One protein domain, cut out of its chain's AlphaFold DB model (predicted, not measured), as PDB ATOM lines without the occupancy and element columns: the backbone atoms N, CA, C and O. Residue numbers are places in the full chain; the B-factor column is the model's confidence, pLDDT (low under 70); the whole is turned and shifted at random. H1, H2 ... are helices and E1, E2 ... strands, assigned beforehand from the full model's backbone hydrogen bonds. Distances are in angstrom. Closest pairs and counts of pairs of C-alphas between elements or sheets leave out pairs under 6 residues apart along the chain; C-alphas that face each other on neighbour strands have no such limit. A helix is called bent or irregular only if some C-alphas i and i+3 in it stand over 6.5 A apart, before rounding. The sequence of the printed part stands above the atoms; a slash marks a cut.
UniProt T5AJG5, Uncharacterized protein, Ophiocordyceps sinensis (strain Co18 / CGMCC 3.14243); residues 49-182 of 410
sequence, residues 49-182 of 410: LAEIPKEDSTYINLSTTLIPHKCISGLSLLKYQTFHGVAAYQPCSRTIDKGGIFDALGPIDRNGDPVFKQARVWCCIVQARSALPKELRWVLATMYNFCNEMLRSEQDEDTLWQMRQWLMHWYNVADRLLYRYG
ATOM      1  N   LEU A  49      21.032 -10.563  35.464       92.12
ATOM      2  CA  LEU A  49      20.894  -9.854  36.731       92.12
ATOM      3  C   LEU A  49      19.734  -8.857  36.706       92.12
ATOM      4  O   LEU A  49      19.295  -8.452  37.779       92.12
ATOM      5  N   ALA A  50      19.237  -8.491  35.520       89.94
ATOM      6  CA  ALA A  50      18.064  -7.638  35.363       89.94
ATOM      7  C   ALA A  50      16.750  -8.352  35.738       89.94
ATOM      8  O   ALA A  50      15.783  -7.680  36.071       89.94
ATOM      9  N   GLU A  51      16.725  -9.692  35.742       89.19
ATOM     10  CA  GLU A  51      15.579 -10.487  36.228       89.19
ATOM     11  C   GLU A  51      15.463 -10.485  37.758       89.19
ATOM     12  O   GLU A  51      14.467 -10.934  38.322       89.19
ATOM     13  N   ILE A  52      16.504 -10.022  38.455       93.44
ATOM     14  CA  ILE A  52      16.556 -10.027  39.912       93.44
ATOM     15  C   ILE A  52      16.099  -8.654  40.407       93.44
ATOM     16  O   ILE A  52      16.814  -7.671  40.190       93.44
ATOM     17  N   PRO A  53      14.966  -8.566  41.121       93.56
ATOM     18  CA  PRO A  53      14.423  -7.304  41.591       93.56
ATOM     19  C   PRO A  53      15.190  -6.852  42.840       93.56
ATOM     20  O   PRO A  53      14.788  -7.096  43.977       93.56
ATOM     21  N   LYS A  54      16.348  -6.216  42.643       94.81
ATOM     22  CA  LYS A  54      17.268  -5.842  43.735       94.81
ATOM     23  C   LYS A  54      16.670  -4.819  44.698       94.81
ATOM     24  O   LYS A  54      17.100  -4.731  45.850       94.81
ATOM     25  N   GLU A  55      15.690  -4.066  44.225       95.00
ATOM     26  CA  GLU A  55      14.945  -3.057  44.963       95.00
ATOM     27  C   GLU A  55      13.710  -3.637  45.670       95.00
ATOM     28  O   GLU A  55      13.117  -2.951  46.505       95.00
ATOM     29  N   ASP A  56      13.318  -4.880  45.370       94.06
ATOM     30  CA  ASP A  56      12.152  -5.505  45.988       94.06
ATOM     31  C   ASP A  56      12.436  -5.972  47.423       94.06
ATOM     32  O   ASP A  56      13.538  -6.393  47.796       94.06
ATOM     33  N   SER A  57      11.388  -5.924  48.244       93.25
ATOM     34  CA  SER A  57      11.436  -6.317  49.650       93.25
ATOM     35  C   SER A  57      11.912  -7.761  49.852       93.25
ATOM     36  O   SER A  57      12.698  -8.011  50.770       93.25
ATOM     37  N   THR A  58      11.544  -8.690  48.962       94.88
ATOM     38  CA  THR A  58      11.971 -10.093  49.030       94.88
ATOM     39  C   THR A  58      13.477 -10.249  48.840       94.88
ATOM     40  O   THR A  58      14.091 -11.087  49.503       94.88
ATOM     41  N   TYR A  59      14.102  -9.409  48.006       97.31
ATOM     42  CA  TYR A  59      15.550  -9.386  47.812       97.31
ATOM     43  C   TYR A  59      16.270  -8.671  48.952       97.31
ATOM     44  O   TYR A  59      17.264  -9.170  49.492       97.31
ATOM     45  N   ILE A  60      15.770  -7.500  49.349       97.00
ATOM     46  CA  ILE A  60      16.375  -6.689  50.409       97.00
ATOM     47  C   ILE A  60      16.416  -7.484  51.718       97.00
ATOM     48  O   ILE A  60      17.487  -7.598  52.321       97.00
ATOM     49  N   ASN A  61      15.295  -8.099  52.104       96.00
ATOM     50  CA  ASN A  61      15.135  -8.809  53.375       96.00
ATOM     51  C   ASN A  61      15.649 -10.258  53.367       96.00
ATOM     52  O   ASN A  61      15.581 -10.939  54.395       96.00
ATOM     53  N   LEU A  62      16.183 -10.737  52.240       97.56
ATOM     54  CA  LEU A  62      16.804 -12.053  52.149       97.56
ATOM     55  C   LEU A  62      18.101 -12.112  52.963       97.56
ATOM     56  O   LEU A  62      19.023 -11.317  52.757       97.56
ATOM     57  N   SER A  63      18.206 -13.114  53.837       95.81
ATOM     58  CA  SER A  63      19.439 -13.375  54.576       95.81
ATOM     59  C   SER A  63      20.567 -13.821  53.647       95.81
ATOM     60  O   SER A  63      20.381 -14.658  52.765       95.81
ATOM     61  N   THR A  64      21.775 -13.317  53.883       92.06
ATOM     62  CA  THR A  64      22.997 -13.799  53.221       92.06
ATOM     63  C   THR A  64      23.652 -14.956  53.974       92.06
ATOM     64  O   THR A  64      24.493 -15.660  53.416       92.06
ATOM     65  N   THR A  65      23.251 -15.180  55.227       93.81
ATOM     66  CA  THR A  65      23.791 -16.218  56.106       93.81
ATOM     67  C   THR A  65      22.742 -17.278  56.423       93.81
ATOM     68  O   THR A  65      21.537 -17.012  56.480       93.81
ATOM     69  N   LEU A  66      23.222 -18.505  56.622       96.19
ATOM     70  CA  LEU A  66      22.413 -19.640  57.047       96.19
ATOM     71  C   LEU A  66      22.488 -19.776  58.569       96.19
ATOM     72  O   LEU A  66      23.572 -19.734  59.146       96.19
ATOM     73  N   ILE A  67      21.339 -19.972  59.212       96.44
ATOM     74  CA  ILE A  67      21.230 -20.173  60.658       96.44
ATOM     75  C   ILE A  67      21.299 -21.681  60.932       96.44
ATOM     76  O   ILE A  67      20.367 -22.388  60.551       96.44
ATOM     77  N   PRO A  68      22.354 -22.210  61.570       95.69
ATOM     78  CA  PRO A  68      22.456 -23.643  61.827       95.69
ATOM     79  C   PRO A  68      21.365 -24.114  62.798       95.69
ATOM     80  O   PRO A  68      21.074 -23.460  63.805       95.69
ATOM     81  N   HIS A  69      20.765 -25.268  62.515       91.31
ATOM     82  CA  HIS A  69      19.761 -25.869  63.383       91.31
ATOM     83  C   HIS A  69      20.426 -26.528  64.599       91.31
ATOM     84  O   HIS A  69      21.321 -27.359  64.458       91.31
ATOM     85  N   LYS A  70      19.958 -26.215  65.816       91.12
ATOM     86  CA  LYS A  70      20.600 -26.694  67.060       91.12
ATOM     87  C   LYS A  70      20.516 -28.212  67.251       91.12
ATOM     88  O   LYS A  70      21.379 -28.795  67.897       91.12
ATOM     89  N   CYS A  71      19.469 -28.849  66.725       88.19
ATOM     90  CA  CYS A  71      19.181 -30.260  66.999       88.19
ATOM     91  C   CYS A  71      19.387 -31.187  65.800       88.19
ATOM     92  O   CYS A  71      19.349 -32.394  65.982       88.19
ATOM     93  N   ILE A  72      19.563 -30.677  64.581       86.38
ATOM     94  CA  ILE A  72      19.646 -31.511  63.372       86.38
ATOM     95  C   ILE A  72      20.945 -31.131  62.682       86.38
ATOM     96  O   ILE A  72      21.059 -30.046  62.119       86.38
ATOM     97  N   SER A  73      21.939 -32.013  62.787       91.62
ATOM     98  CA  SER A  73      23.249 -31.785  62.181       91.62
ATOM     99  C   SER A  73      23.114 -31.664  60.665       91.62
ATOM    100  O   SER A  73      22.374 -32.425  60.043       91.62
ATOM    101  N   GLY A  74      23.810 -30.690  60.079       91.81
ATOM    102  CA  GLY A  74      23.775 -30.436  58.638       91.81
ATOM    103  C   GLY A  74      22.479 -29.805  58.117       91.81
ATOM    104  O   GLY A  74      22.344 -29.651  56.902       91.81
ATOM    105  N   LEU A  75      21.537 -29.436  58.995       95.38
ATOM    106  CA  LEU A  75      20.390 -28.598  58.656       95.38
ATOM    107  C   LEU A  75      20.670 -27.157  59.078       95.38
ATOM    108  O   LEU A  75      21.067 -26.894  60.212       95.38
ATOM    109  N   SER A  76      20.381 -26.228  58.182       97.19
ATOM    110  CA  SER A  76      20.367 -24.799  58.463       97.19
ATOM    111  C   SER A  76      19.070 -24.178  57.957       97.19
ATOM    112  O   SER A  76      18.342 -24.793  57.184       97.19
ATOM    113  N   LEU A  77      18.776 -22.957  58.386       97.19
ATOM    114  CA  LEU A  77      17.618 -22.186  57.962       97.19
ATOM    115  C   LEU A  77      18.079 -20.911  57.263       97.19
ATOM    116  O   LEU A  77      18.898 -20.159  57.797       97.19
ATOM    117  N   LEU A  78      17.527 -20.643  56.087       97.94
ATOM    118  CA  LEU A  78      17.641 -19.351  55.427       97.94
ATOM    119  C   LEU A  78      16.398 -18.524  55.749       97.94
ATOM    120  O   LEU A  78      15.284 -18.937  55.433       97.94
ATOM    121  N   LYS A  79      16.581 -17.340  56.335       97.75
ATOM    122  CA  LYS A  79      15.491 -16.372  56.484       97.75
ATOM    123  C   LYS A  79      15.231 -15.669  55.149       97.75
ATOM    124  O   LYS A  79      16.168 -15.138  54.549       97.75
ATOM    125  N   TYR A  80      13.973 -15.625  54.733       97.69
ATOM    126  CA  TYR A  80      13.513 -14.909  53.544       97.69
ATOM    127  C   TYR A  80      12.150 -14.247  53.804       97.69
ATOM    128  O   TYR A  80      11.578 -14.400  54.887       97.69
ATOM    129  N   GLN A  81      11.646 -13.485  52.836       96.94
ATOM    130  CA  GLN A  81      10.301 -12.913  52.866       96.94
ATOM    131  C   GLN A  81       9.458 -13.561  51.762       96.94
ATOM    132  O   GLN A  81       9.915 -13.664  50.626       96.94
ATOM    133  N   THR A  82       8.264 -14.041  52.105       95.25
ATOM    134  CA  THR A  82       7.328 -14.659  51.157       95.25
ATOM    135  C   THR A  82       6.699 -13.614  50.237       95.25
ATOM    136  O   THR A  82       6.752 -12.416  50.518       95.25
ATOM    137  N   PHE A  83       6.029 -14.065  49.174       90.81
ATOM    138  CA  PHE A  83       5.249 -13.197  48.276       90.81
ATOM    139  C   PHE A  83       4.141 -12.417  48.994       90.81
ATOM    140  O   PHE A  83       3.774 -11.325  48.582       90.81
ATOM    141  N   HIS A  84       3.664 -12.937  50.126       91.88
ATOM    142  CA  HIS A  84       2.695 -12.268  50.992       91.88
ATOM    143  C   HIS A  84       3.342 -11.237  51.939       91.88
ATOM    144  O   HIS A  84       2.686 -10.708  52.832       91.88
ATOM    145  N   GLY A  85       4.646 -10.978  51.805       91.38
ATOM    146  CA  GLY A  85       5.386 -10.045  52.654       91.38
ATOM    147  C   GLY A  85       5.712 -10.583  54.052       91.38
ATOM    148  O   GLY A  85       6.232  -9.834  54.882       91.38
ATOM    149  N   VAL A  86       5.451 -11.862  54.333       94.62
ATOM    150  CA  VAL A  86       5.665 -12.477  55.652       94.62
ATOM    151  C   VAL A  86       7.089 -13.024  55.759       94.62
ATOM    152  O   VAL A  86       7.617 -13.603  54.814       94.62
ATOM    153  N   ALA A  87       7.729 -12.866  56.918       94.75
ATOM    154  CA  ALA A  87       9.027 -13.488  57.170       94.75
ATOM    155  C   ALA A  87       8.882 -15.012  57.317       94.75
ATOM    156  O   ALA A  87       8.082 -15.485  58.120       94.75
ATOM    157  N   ALA A  88       9.697 -15.768  56.586       96.25
ATOM    158  CA  ALA A  88       9.685 -17.226  56.585       96.25
ATOM    159  C   ALA A  88      11.105 -17.804  56.629       96.25
ATOM    160  O   ALA A  88      12.109 -17.090  56.518       96.25
ATOM    161  N   TYR A  89      11.178 -19.123  56.811       97.19
ATOM    162  CA  TYR A  89      12.427 -19.868  56.869       97.19
ATOM    163  C   TYR A  89      12.406 -21.023  55.874       97.19
ATOM    164  O   TYR A  89      11.537 -21.891  55.931       97.19
ATOM    165  N   GLN A  90      13.389 -21.047  54.978       97.25
ATOM    166  CA  GLN A  90      13.631 -22.175  54.089       97.25
ATOM    167  C   GLN A  90      14.604 -23.142  54.779       97.25
ATOM    168  O   GLN A  90      15.690 -22.715  55.188       97.25
ATOM    169  N   PRO A  91      14.268 -24.438  54.909       97.06
ATOM    170  CA  PRO A  91      15.212 -25.439  55.375       97.06
ATOM    171  C   PRO A  91      16.282 -25.678  54.308       97.06
ATOM    172  O   PRO A  91      15.983 -25.818  53.126       97.06
ATOM    173  N   CYS A  92      17.544 -25.731  54.714       97.56
ATOM    174  CA  CYS A  92      18.683 -25.907  53.826       97.56
ATOM    175  C   CYS A  92      19.545 -27.057  54.341       97.56
ATOM    176  O   CYS A  92      20.156 -26.954  55.406       97.56
ATOM    177  N   SER A  93      19.611 -28.154  53.590       96.69
ATOM    178  CA  SER A  93      20.517 -29.265  53.882       96.69
ATOM    179  C   SER A  93      20.906 -29.984  52.597       96.69
ATOM    180  O   SER A  93      20.053 -30.250  51.754       96.69
ATOM    181  N   ARG A  94      22.185 -30.357  52.474       95.81
ATOM    182  CA  ARG A  94      22.697 -31.116  51.317       95.81
ATOM    183  C   ARG A  94      22.114 -32.527  51.207       95.81
ATOM    184  O   ARG A  94      22.267 -33.162  50.174       95.81
ATOM    185  N   THR A  95      21.498 -33.024  52.277       94.94
ATOM    186  CA  THR A  95      20.918 -34.370  52.365       94.94
ATOM    187  C   THR A  95      19.461 -34.315  52.825       94.94
ATOM    188  O   THR A  95      18.999 -35.209  53.538       94.94
ATOM    189  N   ILE A  96      18.747 -33.227  52.507       92.44
ATOM    190  CA  ILE A  96      17.356 -33.029  52.946       92.44
ATOM    191  C   ILE A  96      16.406 -34.093  52.375       92.44
ATOM    192  O   ILE A  96      15.456 -34.491  53.045       92.44
ATOM    193  N   ASP A  97      16.710 -34.584  51.177       89.12
ATOM    194  CA  ASP A  97      16.046 -35.685  50.479       89.12
ATOM    195  C   ASP A  97      16.140 -37.009  51.253       89.12
ATOM    196  O   ASP A  97      15.195 -37.792  51.279       89.12
ATOM    197  N   LYS A  98      17.264 -37.236  51.938       88.56
ATOM    198  CA  LYS A  98      17.523 -38.445  52.737       88.56
ATOM    199  C   LYS A  98      17.058 -38.317  54.185       88.56
ATOM    200  O   LYS A  98      16.878 -39.321  54.864       88.56
ATOM    201  N   GLY A  99      16.906 -37.086  54.671       79.00
ATOM    202  CA  GLY A  99      16.602 -36.793  56.071       79.00
ATOM    203  C   GLY A  99      15.134 -36.964  56.466       79.00
ATOM    204  O   GLY A  99      14.826 -36.819  57.646       79.00
ATOM    205  N   GLY A 100      14.230 -37.214  55.512       83.31
ATOM    206  CA  GLY A 100      12.796 -37.374  55.780       83.31
ATOM    207  C   GLY A 100      12.114 -36.111  56.324       83.31
ATOM    208  O   GLY A 100      11.006 -36.180  56.845       83.31
ATOM    209  N   ILE A 101      12.744 -34.935  56.217       85.69
ATOM    210  CA  ILE A 101      12.170 -33.671  56.719       85.69
ATOM    211  C   ILE A 101      10.842 -33.368  56.015       85.69
ATOM    212  O   ILE A 101       9.887 -32.926  56.649       85.69
ATOM    213  N   PHE A 102      10.763 -33.665  54.718       86.38
ATOM    214  CA  PHE A 102       9.540 -33.502  53.938       86.38
ATOM    215  C   PHE A 102       8.515 -34.625  54.147       86.38
ATOM    216  O   PHE A 102       7.362 -34.445  53.766       86.38
ATOM    217  N   ASP A 103       8.864 -35.731  54.817       85.75
ATOM    218  CA  ASP A 103       7.886 -36.775  55.159       85.75
ATOM    219  C   ASP A 103       6.824 -36.230  56.123       85.75
ATOM    220  O   ASP A 103       5.657 -36.617  56.047       85.75
ATOM    221  N   ALA A 104       7.205 -35.276  56.983       83.88
ATOM    222  CA  ALA A 104       6.284 -34.570  57.870       83.88
ATOM    223  C   ALA A 104       5.256 -33.721  57.102       83.88
ATOM    224  O   ALA A 104       4.142 -33.533  57.584       83.88
ATOM    225  N   LEU A 105       5.598 -33.253  55.896       83.75
ATOM    226  CA  LEU A 105       4.659 -32.556  55.014       83.75
ATOM    227  C   LEU A 105       3.814 -33.525  54.178       83.75
ATOM    228  O   LEU A 105       2.877 -33.097  53.515       83.75
ATOM    229  N   GLY A 106       4.092 -34.830  54.240       83.62
ATOM    230  CA  GLY A 106       3.399 -35.869  53.481       83.62
ATOM    231  C   GLY A 106       1.865 -35.804  53.526       83.62
ATOM    232  O   GLY A 106       1.259 -36.007  52.477       83.62
ATOM    233  N   PRO A 107       1.205 -35.502  54.664       85.25
ATOM    234  CA  PRO A 107      -0.251 -35.342  54.705       85.25
ATOM    235  C   PRO A 107      -0.766 -34.160  53.872       85.25
ATOM    236  O   PRO A 107      -1.807 -34.273  53.227       85.25
ATOM    237  N   ILE A 108      -0.026 -33.050  53.867       83.31
ATOM    238  CA  ILE A 108      -0.389 -31.809  53.169       83.31
ATOM    239  C   ILE A 108      -0.057 -31.958  51.683       83.31
ATOM    240  O   ILE A 108      -0.914 -31.789  50.820       83.31
ATOM    241  N   ASP A 109       1.159 -32.417  51.394       88.06
ATOM    242  CA  ASP A 109       1.685 -32.552  50.044       88.06
ATOM    243  C   ASP A 109       1.258 -33.851  49.361       88.06
ATOM    244  O   ASP A 109       1.716 -34.115  48.254       88.06
ATOM    245  N   ARG A 110       0.430 -34.714  49.968       86.62
ATOM    246  CA  ARG A 110       0.180 -36.082  49.465       86.62
ATOM    247  C   ARG A 110      -0.121 -36.117  47.968       86.62
ATOM    248  O   ARG A 110       0.499 -36.881  47.232       86.62
ATOM    249  N   ASN A 111      -0.984 -35.205  47.534       87.88
ATOM    250  CA  ASN A 111      -1.448 -35.086  46.152       87.88
ATOM    251  C   ASN A 111      -0.809 -33.897  45.418       87.88
ATOM    252  O   ASN A 111      -1.190 -33.594  44.298       87.88
ATOM    253  N   GLY A 112       0.170 -33.235  46.038       91.38
ATOM    254  CA  GLY A 112       0.917 -32.161  45.402       91.38
ATOM    255  C   GLY A 112       1.655 -32.660  44.163       91.38
ATOM    256  O   GLY A 112       2.121 -33.806  44.105       91.38
ATOM    257  N   ASP A 113       1.764 -31.781  43.183       94.69
ATOM    258  CA  ASP A 113       2.405 -32.042  41.907       94.69
ATOM    259  C   ASP A 113       3.892 -32.449  42.084       94.69
ATOM    260  O   ASP A 113       4.645 -31.794  42.819       94.69
ATOM    261  N   PRO A 114       4.334 -33.557  41.451       94.50
ATOM    262  CA  PRO A 114       5.685 -34.087  41.628       94.50
ATOM    263  C   PRO A 114       6.789 -33.129  41.157       94.50
ATOM    264  O   PRO A 114       7.861 -33.113  41.765       94.50
ATOM    265  N   VAL A 115       6.531 -32.304  40.138       96.31
ATOM    266  CA  VAL A 115       7.496 -31.345  39.581       96.31
ATOM    267  C   VAL A 115       7.835 -30.287  40.633       96.31
ATOM    268  O   VAL A 115       9.009 -30.054  40.932       96.31
ATOM    269  N   PHE A 116       6.817 -29.705  41.274       96.38
ATOM    270  CA  PHE A 116       7.013 -28.691  42.314       96.38
ATOM    271  C   PHE A 116       7.606 -29.281  43.599       96.38
ATOM    272  O   PHE A 116       8.436 -28.638  44.244       96.38
ATOM    273  N   LYS A 117       7.269 -30.529  43.960       95.50
ATOM    274  CA  LYS A 117       7.929 -31.235  45.077       95.50
ATOM    275  C   LYS A 117       9.429 -31.378  44.841       95.50
ATOM    276  O   LYS A 117      10.222 -31.052  45.725       95.50
ATOM    277  N   GLN A 118       9.814 -31.859  43.659       95.94
ATOM    278  CA  GLN A 118      11.214 -32.067  43.299       95.94
ATOM    279  C   GLN A 118      11.976 -30.737  43.263       95.94
ATOM    280  O   GLN A 118      13.062 -30.640  43.835       95.94
ATOM    281  N   ALA A 119      11.373 -29.696  42.685       97.69
ATOM    282  CA  ALA A 119      11.934 -28.350  42.666       97.69
ATOM    283  C   ALA A 119      12.151 -27.778  44.069       97.69
ATOM    284  O   ALA A 119      13.237 -27.276  44.371       97.69
ATOM    285  N   ARG A 120      11.160 -27.910  44.962       97.44
ATOM    286  CA  ARG A 120      11.262 -27.456  46.355       97.44
ATOM    287  C   ARG A 120      12.432 -28.121  47.081       97.44
ATOM    288  O   ARG A 120      13.210 -27.435  47.743       97.44
ATOM    289  N   VAL A 121      12.581 -29.439  46.928       96.94
ATOM    290  CA  VAL A 121      13.692 -30.211  47.511       96.94
ATOM    291  C   VAL A 121      15.033 -29.740  46.952       96.94
ATOM    292  O   VAL A 121      15.955 -29.465  47.722       96.94
ATOM    293  N   TRP A 122      15.139 -29.603  45.630       97.94
ATOM    294  CA  TRP A 122      16.360 -29.143  44.974       97.94
ATOM    295  C   TRP A 122      16.783 -27.752  45.456       97.94
ATOM    296  O   TRP A 122      17.944 -27.564  45.825       97.94
ATOM    297  N   CYS A 123      15.836 -26.814  45.573       98.31
ATOM    298  CA  CYS A 123      16.108 -25.478  46.100       98.31
ATOM    299  C   CYS A 123      16.759 -25.553  47.487       98.31
ATOM    300  O   CYS A 123      17.775 -24.909  47.730       98.31
ATOM    301  N   CYS A 124      16.228 -26.383  48.388       97.88
ATOM    302  CA  CYS A 124      16.782 -26.587  49.728       97.88
ATOM    303  C   CYS A 124      18.202 -27.181  49.730       97.88
ATOM    304  O   CYS A 124      19.020 -26.804  50.576       97.88
ATOM    305  N   ILE A 125      18.500 -28.097  48.803       97.44
ATOM    306  CA  ILE A 125      19.824 -28.722  48.666       97.44
ATOM    307  C   ILE A 125      20.847 -27.690  48.208       97.44
ATOM    308  O   ILE A 125      21.872 -27.504  48.873       97.44
ATOM    309  N   VAL A 126      20.562 -26.987  47.108       97.88
ATOM    310  CA  VAL A 126      21.484 -25.994  46.550       97.88
ATOM    311  C   VAL A 126      21.697 -24.866  47.558       97.88
ATOM    312  O   VAL A 126      22.845 -24.533  47.858       97.88
ATOM    313  N   GLN A 127      20.625 -24.368  48.187       97.94
ATOM    314  CA  GLN A 127      20.670 -23.270  49.161       97.94
ATOM    315  C   GLN A 127      21.590 -23.537  50.365       97.94
ATOM    316  O   GLN A 127      22.118 -22.592  50.963       97.94
ATOM    317  N   ALA A 128      21.835 -24.810  50.699       97.19
ATOM    318  CA  ALA A 128      22.708 -25.240  51.792       97.19
ATOM    319  C   ALA A 128      24.208 -24.992  51.544       97.19
ATOM    320  O   ALA A 128      25.041 -25.261  52.414       97.19
ATOM    321  N   ARG A 129      24.596 -24.501  50.362       95.69
ATOM    322  CA  ARG A 129      25.987 -24.139  50.068       95.69
ATOM    323  C   ARG A 129      26.389 -22.857  50.819       95.69
ATOM    324  O   ARG A 129      25.649 -21.872  50.883       95.69
ATOM    325  N   SER A 130      27.589 -22.871  51.401       89.19
ATOM    326  CA  SER A 130      28.095 -21.814  52.292       89.19
ATOM    327  C   SER A 130      28.405 -20.499  51.571       89.19
ATOM    328  O   SER A 130      28.222 -19.438  52.154       89.19
ATOM    329  N   ALA A 131      28.791 -20.555  50.294       90.88
ATOM    330  CA  ALA A 131      29.235 -19.401  49.509       90.88
ATOM    331  C   ALA A 131      28.323 -19.095  48.305       90.88
ATOM    332  O   ALA A 131      28.807 -18.787  47.221       90.88
ATOM    333  N   LEU A 132      27.000 -19.222  48.463       95.88
ATOM    334  CA  LEU A 132      26.073 -18.820  47.402       95.88
ATOM    335  C   LEU A 132      25.944 -17.291  47.319       95.88
ATOM    336  O   LEU A 132      25.626 -16.672  48.343       95.88
ATOM    337  N   PRO A 133      26.111 -16.698  46.121       96.88
ATOM    338  CA  PRO A 133      25.805 -15.291  45.867       96.88
ATOM    339  C   PRO A 133      24.355 -14.954  46.214       96.88
ATOM    340  O   PRO A 133      23.466 -15.798  46.066       96.88
ATOM    341  N   LYS A 134      24.106 -13.721  46.668       97.12
ATOM    342  CA  LYS A 134      22.780 -13.293  47.142       97.12
ATOM    343  C   LYS A 134      21.725 -13.398  46.038       97.12
ATOM    344  O   LYS A 134      20.611 -13.830  46.302       97.12
ATOM    345  N   GLU A 135      22.113 -13.088  44.810       97.31
ATOM    346  CA  GLU A 135      21.334 -13.234  43.583       97.31
ATOM    347  C   GLU A 135      20.778 -14.647  43.416       97.31
ATOM    348  O   GLU A 135      19.572 -14.849  43.291       97.31
ATOM    349  N   LEU A 136      21.657 -15.646  43.492       97.31
ATOM    350  CA  LEU A 136      21.264 -17.041  43.360       97.31
ATOM    351  C   LEU A 136      20.474 -17.519  44.584       97.31
ATOM    352  O   LEU A 136      19.505 -18.259  44.434       97.31
ATOM    353  N   ARG A 137      20.829 -17.053  45.793       97.81
ATOM    354  CA  ARG A 137      20.032 -17.316  47.001       97.81
ATOM    355  C   ARG A 137      18.600 -16.810  46.852       97.81
ATOM    356  O   ARG A 137      17.694 -17.468  47.352       97.81
ATOM    357  N   TRP A 138      18.410 -15.654  46.216       98.00
ATOM    358  CA  TRP A 138      17.091 -15.074  45.995       98.00
ATOM    359  C   TRP A 138      16.287 -15.921  45.021       98.00
ATOM    360  O   TRP A 138      15.194 -16.336  45.378       98.00
ATOM    361  N   VAL A 139      16.856 -16.285  43.867       98.06
ATOM    362  CA  VAL A 139      16.174 -17.154  42.891       98.06
ATOM    363  C   VAL A 139      15.731 -18.472  43.539       98.06
ATOM    364  O   VAL A 139      14.576 -18.866  43.405       98.06
ATOM    365  N   LEU A 140      16.604 -19.119  44.317       98.38
ATOM    366  CA  LEU A 140      16.283 -20.371  45.012       98.38
ATOM    367  C   LEU A 140      15.209 -20.197  46.099       98.38
ATOM    368  O   LEU A 140      14.363 -21.077  46.265       98.38
ATOM    369  N   ALA A 141      15.214 -19.079  46.831       98.12
ATOM    370  CA  ALA A 141      14.180 -18.769  47.819       98.12
ATOM    371  C   ALA A 141      12.828 -18.453  47.152       98.12
ATOM    372  O   ALA A 141      11.793 -18.935  47.612       98.12
ATOM    373  N   THR A 142      12.840 -17.713  46.041       97.56
ATOM    374  CA  THR A 142      11.669 -17.411  45.205       97.56
ATOM    375  C   THR A 142      11.054 -18.694  44.662       97.56
ATOM    376  O   THR A 142       9.866 -18.934  44.858       97.56
ATOM    377  N   MET A 143      11.863 -19.573  44.068       98.25
ATOM    378  CA  MET A 143      11.414 -20.878  43.585       98.25
ATOM    379  C   MET A 143      10.865 -21.757  44.708       98.25
ATOM    380  O   MET A 143       9.818 -22.376  44.540       98.25
ATOM    381  N   TYR A 144      11.534 -21.801  45.864       98.31
ATOM    382  CA  TYR A 144      11.047 -22.536  47.031       98.31
ATOM    383  C   TYR A 144       9.672 -22.025  47.480       98.31
ATOM    384  O   TYR A 144       8.757 -22.820  47.696       98.31
ATOM    385  N   ASN A 145       9.510 -20.703  47.583       97.31
ATOM    386  CA  ASN A 145       8.249 -20.086  47.970       97.31
ATOM    387  C   ASN A 145       7.142 -20.350  46.941       97.31
ATOM    388  O   ASN A 145       6.037 -20.725  47.313       97.31
ATOM    389  N   PHE A 146       7.468 -20.230  45.654       97.25
ATOM    390  CA  PHE A 146       6.572 -20.542  44.545       97.25
ATOM    391  C   PHE A 146       6.101 -21.993  44.573       97.25
ATOM    392  O   PHE A 146       4.905 -22.251  44.490       97.25
ATOM    393  N   CYS A 147       7.010 -22.943  44.794       97.25
ATOM    394  CA  CYS A 147       6.630 -24.345  44.929       97.25
ATOM    395  C   CYS A 147       5.689 -24.570  46.117       97.25
ATOM    396  O   CYS A 147       4.782 -25.382  46.003       97.25
ATOM    397  N   ASN A 148       5.859 -23.863  47.240       95.50
ATOM    398  CA  ASN A 148       4.925 -23.991  48.363       95.50
ATOM    399  C   ASN A 148       3.516 -23.508  48.006       95.50
ATOM    400  O   ASN A 148       2.562 -24.184  48.373       95.50
ATOM    401  N   GLU A 149       3.376 -22.406  47.260       94.38
ATOM    402  CA  GLU A 149       2.060 -21.944  46.792       94.38
ATOM    403  C   GLU A 149       1.418 -22.944  45.822       94.38
ATOM    404  O   GLU A 149       0.224 -23.226  45.918       94.38
ATOM    405  N   MET A 150       2.217 -23.536  44.928       94.75
ATOM    406  CA  MET A 150       1.737 -24.522  43.952       94.75
ATOM    407  C   MET A 150       1.431 -25.892  44.568       94.75
ATOM    408  O   MET A 150       0.699 -26.686  43.990       94.75
ATOM    409  N   LEU A 151       1.965 -26.191  45.752       93.94
ATOM    410  CA  LEU A 151       1.685 -27.436  46.473       93.94
ATOM    411  C   LEU A 151       0.464 -27.343  47.398       93.94
ATOM    412  O   LEU A 151       0.117 -28.329  48.049       93.94
ATOM    413  N   ARG A 152      -0.210 -26.188  47.442       91.06
ATOM    414  CA  ARG A 152      -1.461 -26.012  48.184       91.06
ATOM    415  C   ARG A 152      -2.587 -26.848  47.584       91.06
ATOM    416  O   ARG A 152      -2.644 -27.076  46.379       91.06
ATOM    417  N   SER A 153      -3.523 -27.278  48.428       87.62
ATOM    418  CA  SER A 153      -4.645 -28.121  48.003       87.62
ATOM    419  C   SER A 153      -5.672 -27.420  47.119       87.62
ATOM    420  O   SER A 153      -6.483 -28.101  46.498       87.62
ATOM    421  N   GLU A 154      -5.646 -26.093  47.083       89.25
ATOM    422  CA  GLU A 154      -6.600 -25.265  46.346       89.25
ATOM    423  C   GLU A 154      -6.251 -25.127  44.855       89.25
ATOM    424  O   GLU A 154      -7.065 -24.619  44.091       89.25
ATOM    425  N   GLN A 155      -5.057 -25.564  44.437       90.19
ATOM    426  CA  GLN A 155      -4.593 -25.417  43.057       90.19
ATOM    427  C   GLN A 155      -5.263 -26.443  42.139       90.19
ATOM    428  O   GLN A 155      -5.213 -27.651  42.392       90.19
ATOM    429  N   ASP A 156      -5.870 -25.967  41.054       90.44
ATOM    430  CA  ASP A 156      -6.430 -26.820  40.013       90.44
ATOM    431  C   ASP A 156      -5.360 -27.301  39.013       90.44
ATOM    432  O   ASP A 156      -4.250 -26.772  38.933       90.44
ATOM    433  N   GLU A 157      -5.691 -28.351  38.255       91.25
ATOM    434  CA  GLU A 157      -4.765 -29.000  37.317       91.25
ATOM    435  C   GLU A 157      -4.295 -28.048  36.202       91.25
ATOM    436  O   GLU A 157      -3.111 -28.068  35.858       91.25
ATOM    437  N   ASP A 158      -5.175 -27.188  35.681       90.06
ATOM    438  CA  ASP A 158      -4.850 -26.263  34.589       90.06
ATOM    439  C   ASP A 158      -3.899 -25.161  35.070       90.06
ATOM    440  O   ASP A 158      -2.892 -24.868  34.414       90.06
ATOM    441  N   THR A 159      -4.150 -24.617  36.266       90.81
ATOM    442  CA  THR A 159      -3.242 -23.675  36.930       90.81
ATOM    443  C   THR A 159      -1.860 -24.297  37.132       90.81
ATOM    444  O   THR A 159      -0.850 -23.673  36.804       90.81
ATOM    445  N   LEU A 160      -1.777 -25.547  37.600       92.94
ATOM    446  CA  LEU A 160      -0.492 -26.230  37.782       92.94
ATOM    447  C   LEU A 160       0.270 -26.384  36.460       92.94
ATOM    448  O   LEU A 160       1.476 -26.122  36.416       92.94
ATOM    449  N   TRP A 161      -0.414 -26.740  35.369       92.44
ATOM    450  CA  TRP A 161       0.194 -26.808  34.038       92.44
ATOM    451  C   TRP A 161       0.741 -25.461  33.568       92.44
ATOM    452  O   TRP A 161       1.862 -25.400  33.055       92.44
ATOM    453  N   GLN A 162      -0.004 -24.375  33.777       90.69
ATOM    454  CA  GLN A 162       0.455 -23.029  33.443       90.69
ATOM    455  C   GLN A 162       1.684 -22.637  34.277       90.69
ATOM    456  O   GLN A 162       2.684 -22.143  33.750       90.69
ATOM    457  N   MET A 163       1.648 -22.914  35.577       93.50
ATOM    458  CA  MET A 163       2.686 -22.515  36.528       93.50
ATOM    459  C   MET A 163       3.993 -23.304  36.363       93.50
ATOM    460  O   MET A 163       5.068 -22.806  36.709       93.50
ATOM    461  N   ARG A 164       3.960 -24.487  35.737       95.00
ATOM    462  CA  ARG A 164       5.184 -25.204  35.334       95.00
ATOM    463  C   ARG A 164       6.041 -24.407  34.353       95.00
ATOM    464  O   ARG A 164       7.263 -24.527  34.400       95.00
ATOM    465  N   GLN A 165       5.439 -23.569  33.507       92.56
ATOM    466  CA  GLN A 165       6.195 -22.724  32.574       92.56
ATOM    467  C   GLN A 165       7.030 -21.681  33.328       92.56
ATOM    468  O   GLN A 165       8.200 -21.473  33.008       92.56
ATOM    469  N   TRP A 166       6.472 -21.097  34.394       94.25
ATOM    470  CA  TRP A 166       7.211 -20.218  35.301       94.25
ATOM    471  C   TRP A 166       8.335 -20.946  36.022       94.25
ATOM    472  O   TRP A 166       9.452 -20.435  36.093       94.25
ATOM    473  N   LEU A 167       8.086 -22.162  36.513       96.19
ATOM    474  CA  LEU A 167       9.140 -22.957  37.143       96.19
ATOM    475  C   LEU A 167      10.292 -23.253  36.170       96.19
ATOM    476  O   LEU A 167      11.459 -23.146  36.543       96.19
ATOM    477  N   MET A 168       9.972 -23.583  34.917       95.31
ATOM    478  CA  MET A 168      10.961 -23.816  33.864       95.31
ATOM    479  C   MET A 168      11.777 -22.554  33.559       95.31
ATOM    480  O   MET A 168      13.000 -22.628  33.436       95.31
ATOM    481  N   HIS A 169      11.129 -21.387  33.494       94.44
ATOM    482  CA  HIS A 169      11.820 -20.104  33.379       94.44
ATOM    483  C   HIS A 169      12.815 -19.907  34.534       94.44
ATOM    484  O   HIS A 169      13.992 -19.638  34.291       94.44
ATOM    485  N   TRP A 170      12.384 -20.128  35.779       96.31
ATOM    486  CA  TRP A 170      13.256 -19.974  36.942       96.31
ATOM    487  C   TRP A 170      14.417 -20.970  36.977       96.31
ATOM    488  O   TRP A 170      15.521 -20.580  37.358       96.31
ATOM    489  N   TYR A 171      14.232 -22.213  36.523       96.94
ATOM    490  CA  TYR A 171      15.358 -23.134  36.340       96.94
ATOM    491  C   TYR A 171      16.370 -22.615  35.327       96.94
ATOM    492  O   TYR A 171      17.563 -22.630  35.613       96.94
ATOM    493  N   ASN A 172      15.918 -22.083  34.189       95.69
ATOM    494  CA  ASN A 172      16.827 -21.511  33.197       95.69
ATOM    495  C   ASN A 172      17.614 -20.315  33.764       95.69
ATOM    496  O   ASN A 172      18.810 -20.176  33.490       95.69
ATOM    497  N   VAL A 173      16.972 -19.460  34.569       95.81
ATOM    498  CA  VAL A 173      17.654 -18.366  35.283       95.81
ATOM    499  C   VAL A 173      18.679 -18.932  36.267       95.81
ATOM    500  O   VAL A 173      19.842 -18.519  36.249       95.81
ATOM    501  N   ALA A 174      18.282 -19.902  37.093       97.12
ATOM    502  CA  ALA A 174      19.143 -20.509  38.099       97.12
ATOM    503  C   ALA A 174      20.360 -21.208  37.476       97.12
ATOM    504  O   ALA A 174      21.479 -20.955  37.917       97.12
ATOM    505  N   ASP A 175      20.181 -22.007  36.424       96.94
ATOM    506  CA  ASP A 175      21.264 -22.711  35.726       96.94
ATOM    507  C   ASP A 175      22.277 -21.748  35.116       96.94
ATOM    508  O   ASP A 175      23.489 -21.935  35.245       96.94
ATOM    509  N   ARG A 176      21.806 -20.664  34.492       96.25
ATOM    510  CA  ARG A 176      22.718 -19.660  33.941       96.25
ATOM    511  C   ARG A 176      23.460 -18.892  35.033       96.25
ATOM    512  O   ARG A 176      24.629 -18.556  34.837       96.25
ATOM    513  N   LEU A 177      22.828 -18.623  36.180       96.25
ATOM    514  CA  LEU A 177      23.508 -18.031  37.337       96.25
ATOM    515  C   LEU A 177      24.529 -19.004  37.939       96.25
ATOM    516  O   LEU A 177      25.663 -18.603  38.192       96.25
ATOM    517  N   LEU A 178      24.174 -20.278  38.116       96.81
ATOM    518  CA  LEU A 178      25.083 -21.334  38.571       96.81
ATOM    519  C   LEU A 178      26.317 -21.414  37.666       96.81
ATOM    520  O   LEU A 178      27.442 -21.343  38.163       96.81
ATOM    521  N   TYR A 179      26.111 -21.442  36.347       96.31
ATOM    522  CA  TYR A 179      27.184 -21.400  35.356       96.31
ATOM    523  C   TYR A 179      28.036 -20.130  35.479       96.31
ATOM    524  O   TYR A 179      29.261 -20.213  35.568       96.31
ATOM    525  N   ARG A 180      27.402 -18.950  35.554       96.06
ATOM    526  CA  ARG A 180      28.090 -17.654  35.692       96.06
ATOM    527  C   ARG A 180      28.987 -17.596  36.930       96.06
ATOM    528  O   ARG A 180      30.049 -16.986  36.872       96.06
ATOM    529  N   TYR A 181      28.569 -18.210  38.035       96.38
ATOM    530  CA  TYR A 181      29.330 -18.248  39.285       96.38
ATOM    531  C   TYR A 181      30.269 -19.461  39.408       96.38
ATOM    532  O   TYR A 181      30.870 -19.651  40.463       96.38
ATOM    533  N   GLY A 182      30.409 -20.284  38.362       96.25
ATOM    534  CA  GLY A 182      31.289 -21.458  38.376       96.25
ATOM    535  C   GLY A 182      30.843 -22.550  39.353       96.25
ATOM    536  O   GLY A 182      31.667 -23.298  39.876       96.25
TER     537      GLY A 182
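This is residues 49 to 182 of the 410 residues of an uncharacterized protein of Ophiocordyceps sinensis (strain Co18 / CGMCC 3.14243) (UniProt T5AJG5). Three helices, H3, H4 and H5, stand side by side as an up-and-down bundle, each running against the one before it, their centres in a triangle. A two-stranded hairpin, E1 and E2, crosses over H3 and H4 on the side away from H5, while the short H1 lies beside H4 and the irregular H2 lies off to the H3 side. The printed part has 134 residues with five named helices and two named strands, in the order H1, E1, E2, H2, H3, H4, H5; the sheet, E1 - E2, is antiparallel, and the class is mostly helix. The whole is compact, with a radius of gyration of the C-alphas of 14.4 A, and rounded, spanning 38 by 36 by 29 A.

H1, residues 57 to 60, begins with C-alpha 57 at (11.436, -6.317, 49.650). E1, residues 76 to 81, is 16.6 A long from first to last C-alpha, and E2, residues 87 to 92, is 16.1 A. H2, residues 101 to 109, is 12.5 A long and irregular: C-alphas 104 and 107 are 7.3 A apart. H3, residues 114 to 127, measures 20.0 A, and H4, residues 134 to 150, measures 24.1 A, starting at C-alpha 134 (22.780, -13.293, 47.142). H5, residues 157 to 180, is the longest helix at 34.8 A and ends at C-alpha 180 (28.090, -17.654, 35.692).

H3 and H4, a helical hairpin, touch and run opposite ways at a shallow tilt of 27 degrees; their closest C-alphas, those of Arg 120 and Tyr 144, are 5.0 A apart. H4 and H5, also a helical hairpin, touch at Leu 136 and Leu 177, whose C-alphas are 6.5 A apart, and run opposite ways at a shallow tilt of 14 degrees. H3 and H5 are close but not clearly touching, with the C-alphas of Val 115 and Arg 164 closest at 7.8 A. E1 and E2 form an antiparallel hairpin, with N 78 and O 90 within hydrogen-bond range at 2.9 A and N 88 and O 80 at 2.9 A. The closest C-alphas of E2 and H3, those of Cys 92 and Cys 124, are 4.6 A apart; those of E1 and H4, Tyr 80 and Ala 141, are 6.9 A apart. Both strands are apart from H5. H1 and H4 are close but not clearly touching, with the C-alphas of Tyr 59 and Trp 138 closest at 6.2 A. H2 and H3 are near each other, with 5 pairs of C-alphas within 10 A and the closest at 8.1 A. Every O i to N i+4 pair is within hydrogen-bond range in H3 and H4, against 18 of 20 in H5 and 2 of 5 in H2, where 3 of 6 O i to N i+3 pairs are within range; H1 is too short for an O i to N i+4 pair.

The two C-alphas farthest apart, those of Lys 70 and Asp 158, are 41.3 A apart. The link from H1 to E1 is long, with 15 residues, and its residues 67 to 68 pair antiparallel with residues 76 to 77 of E1. The printed part has no cut, its mean pLDDT is 93.9, and no printed residue is under 70.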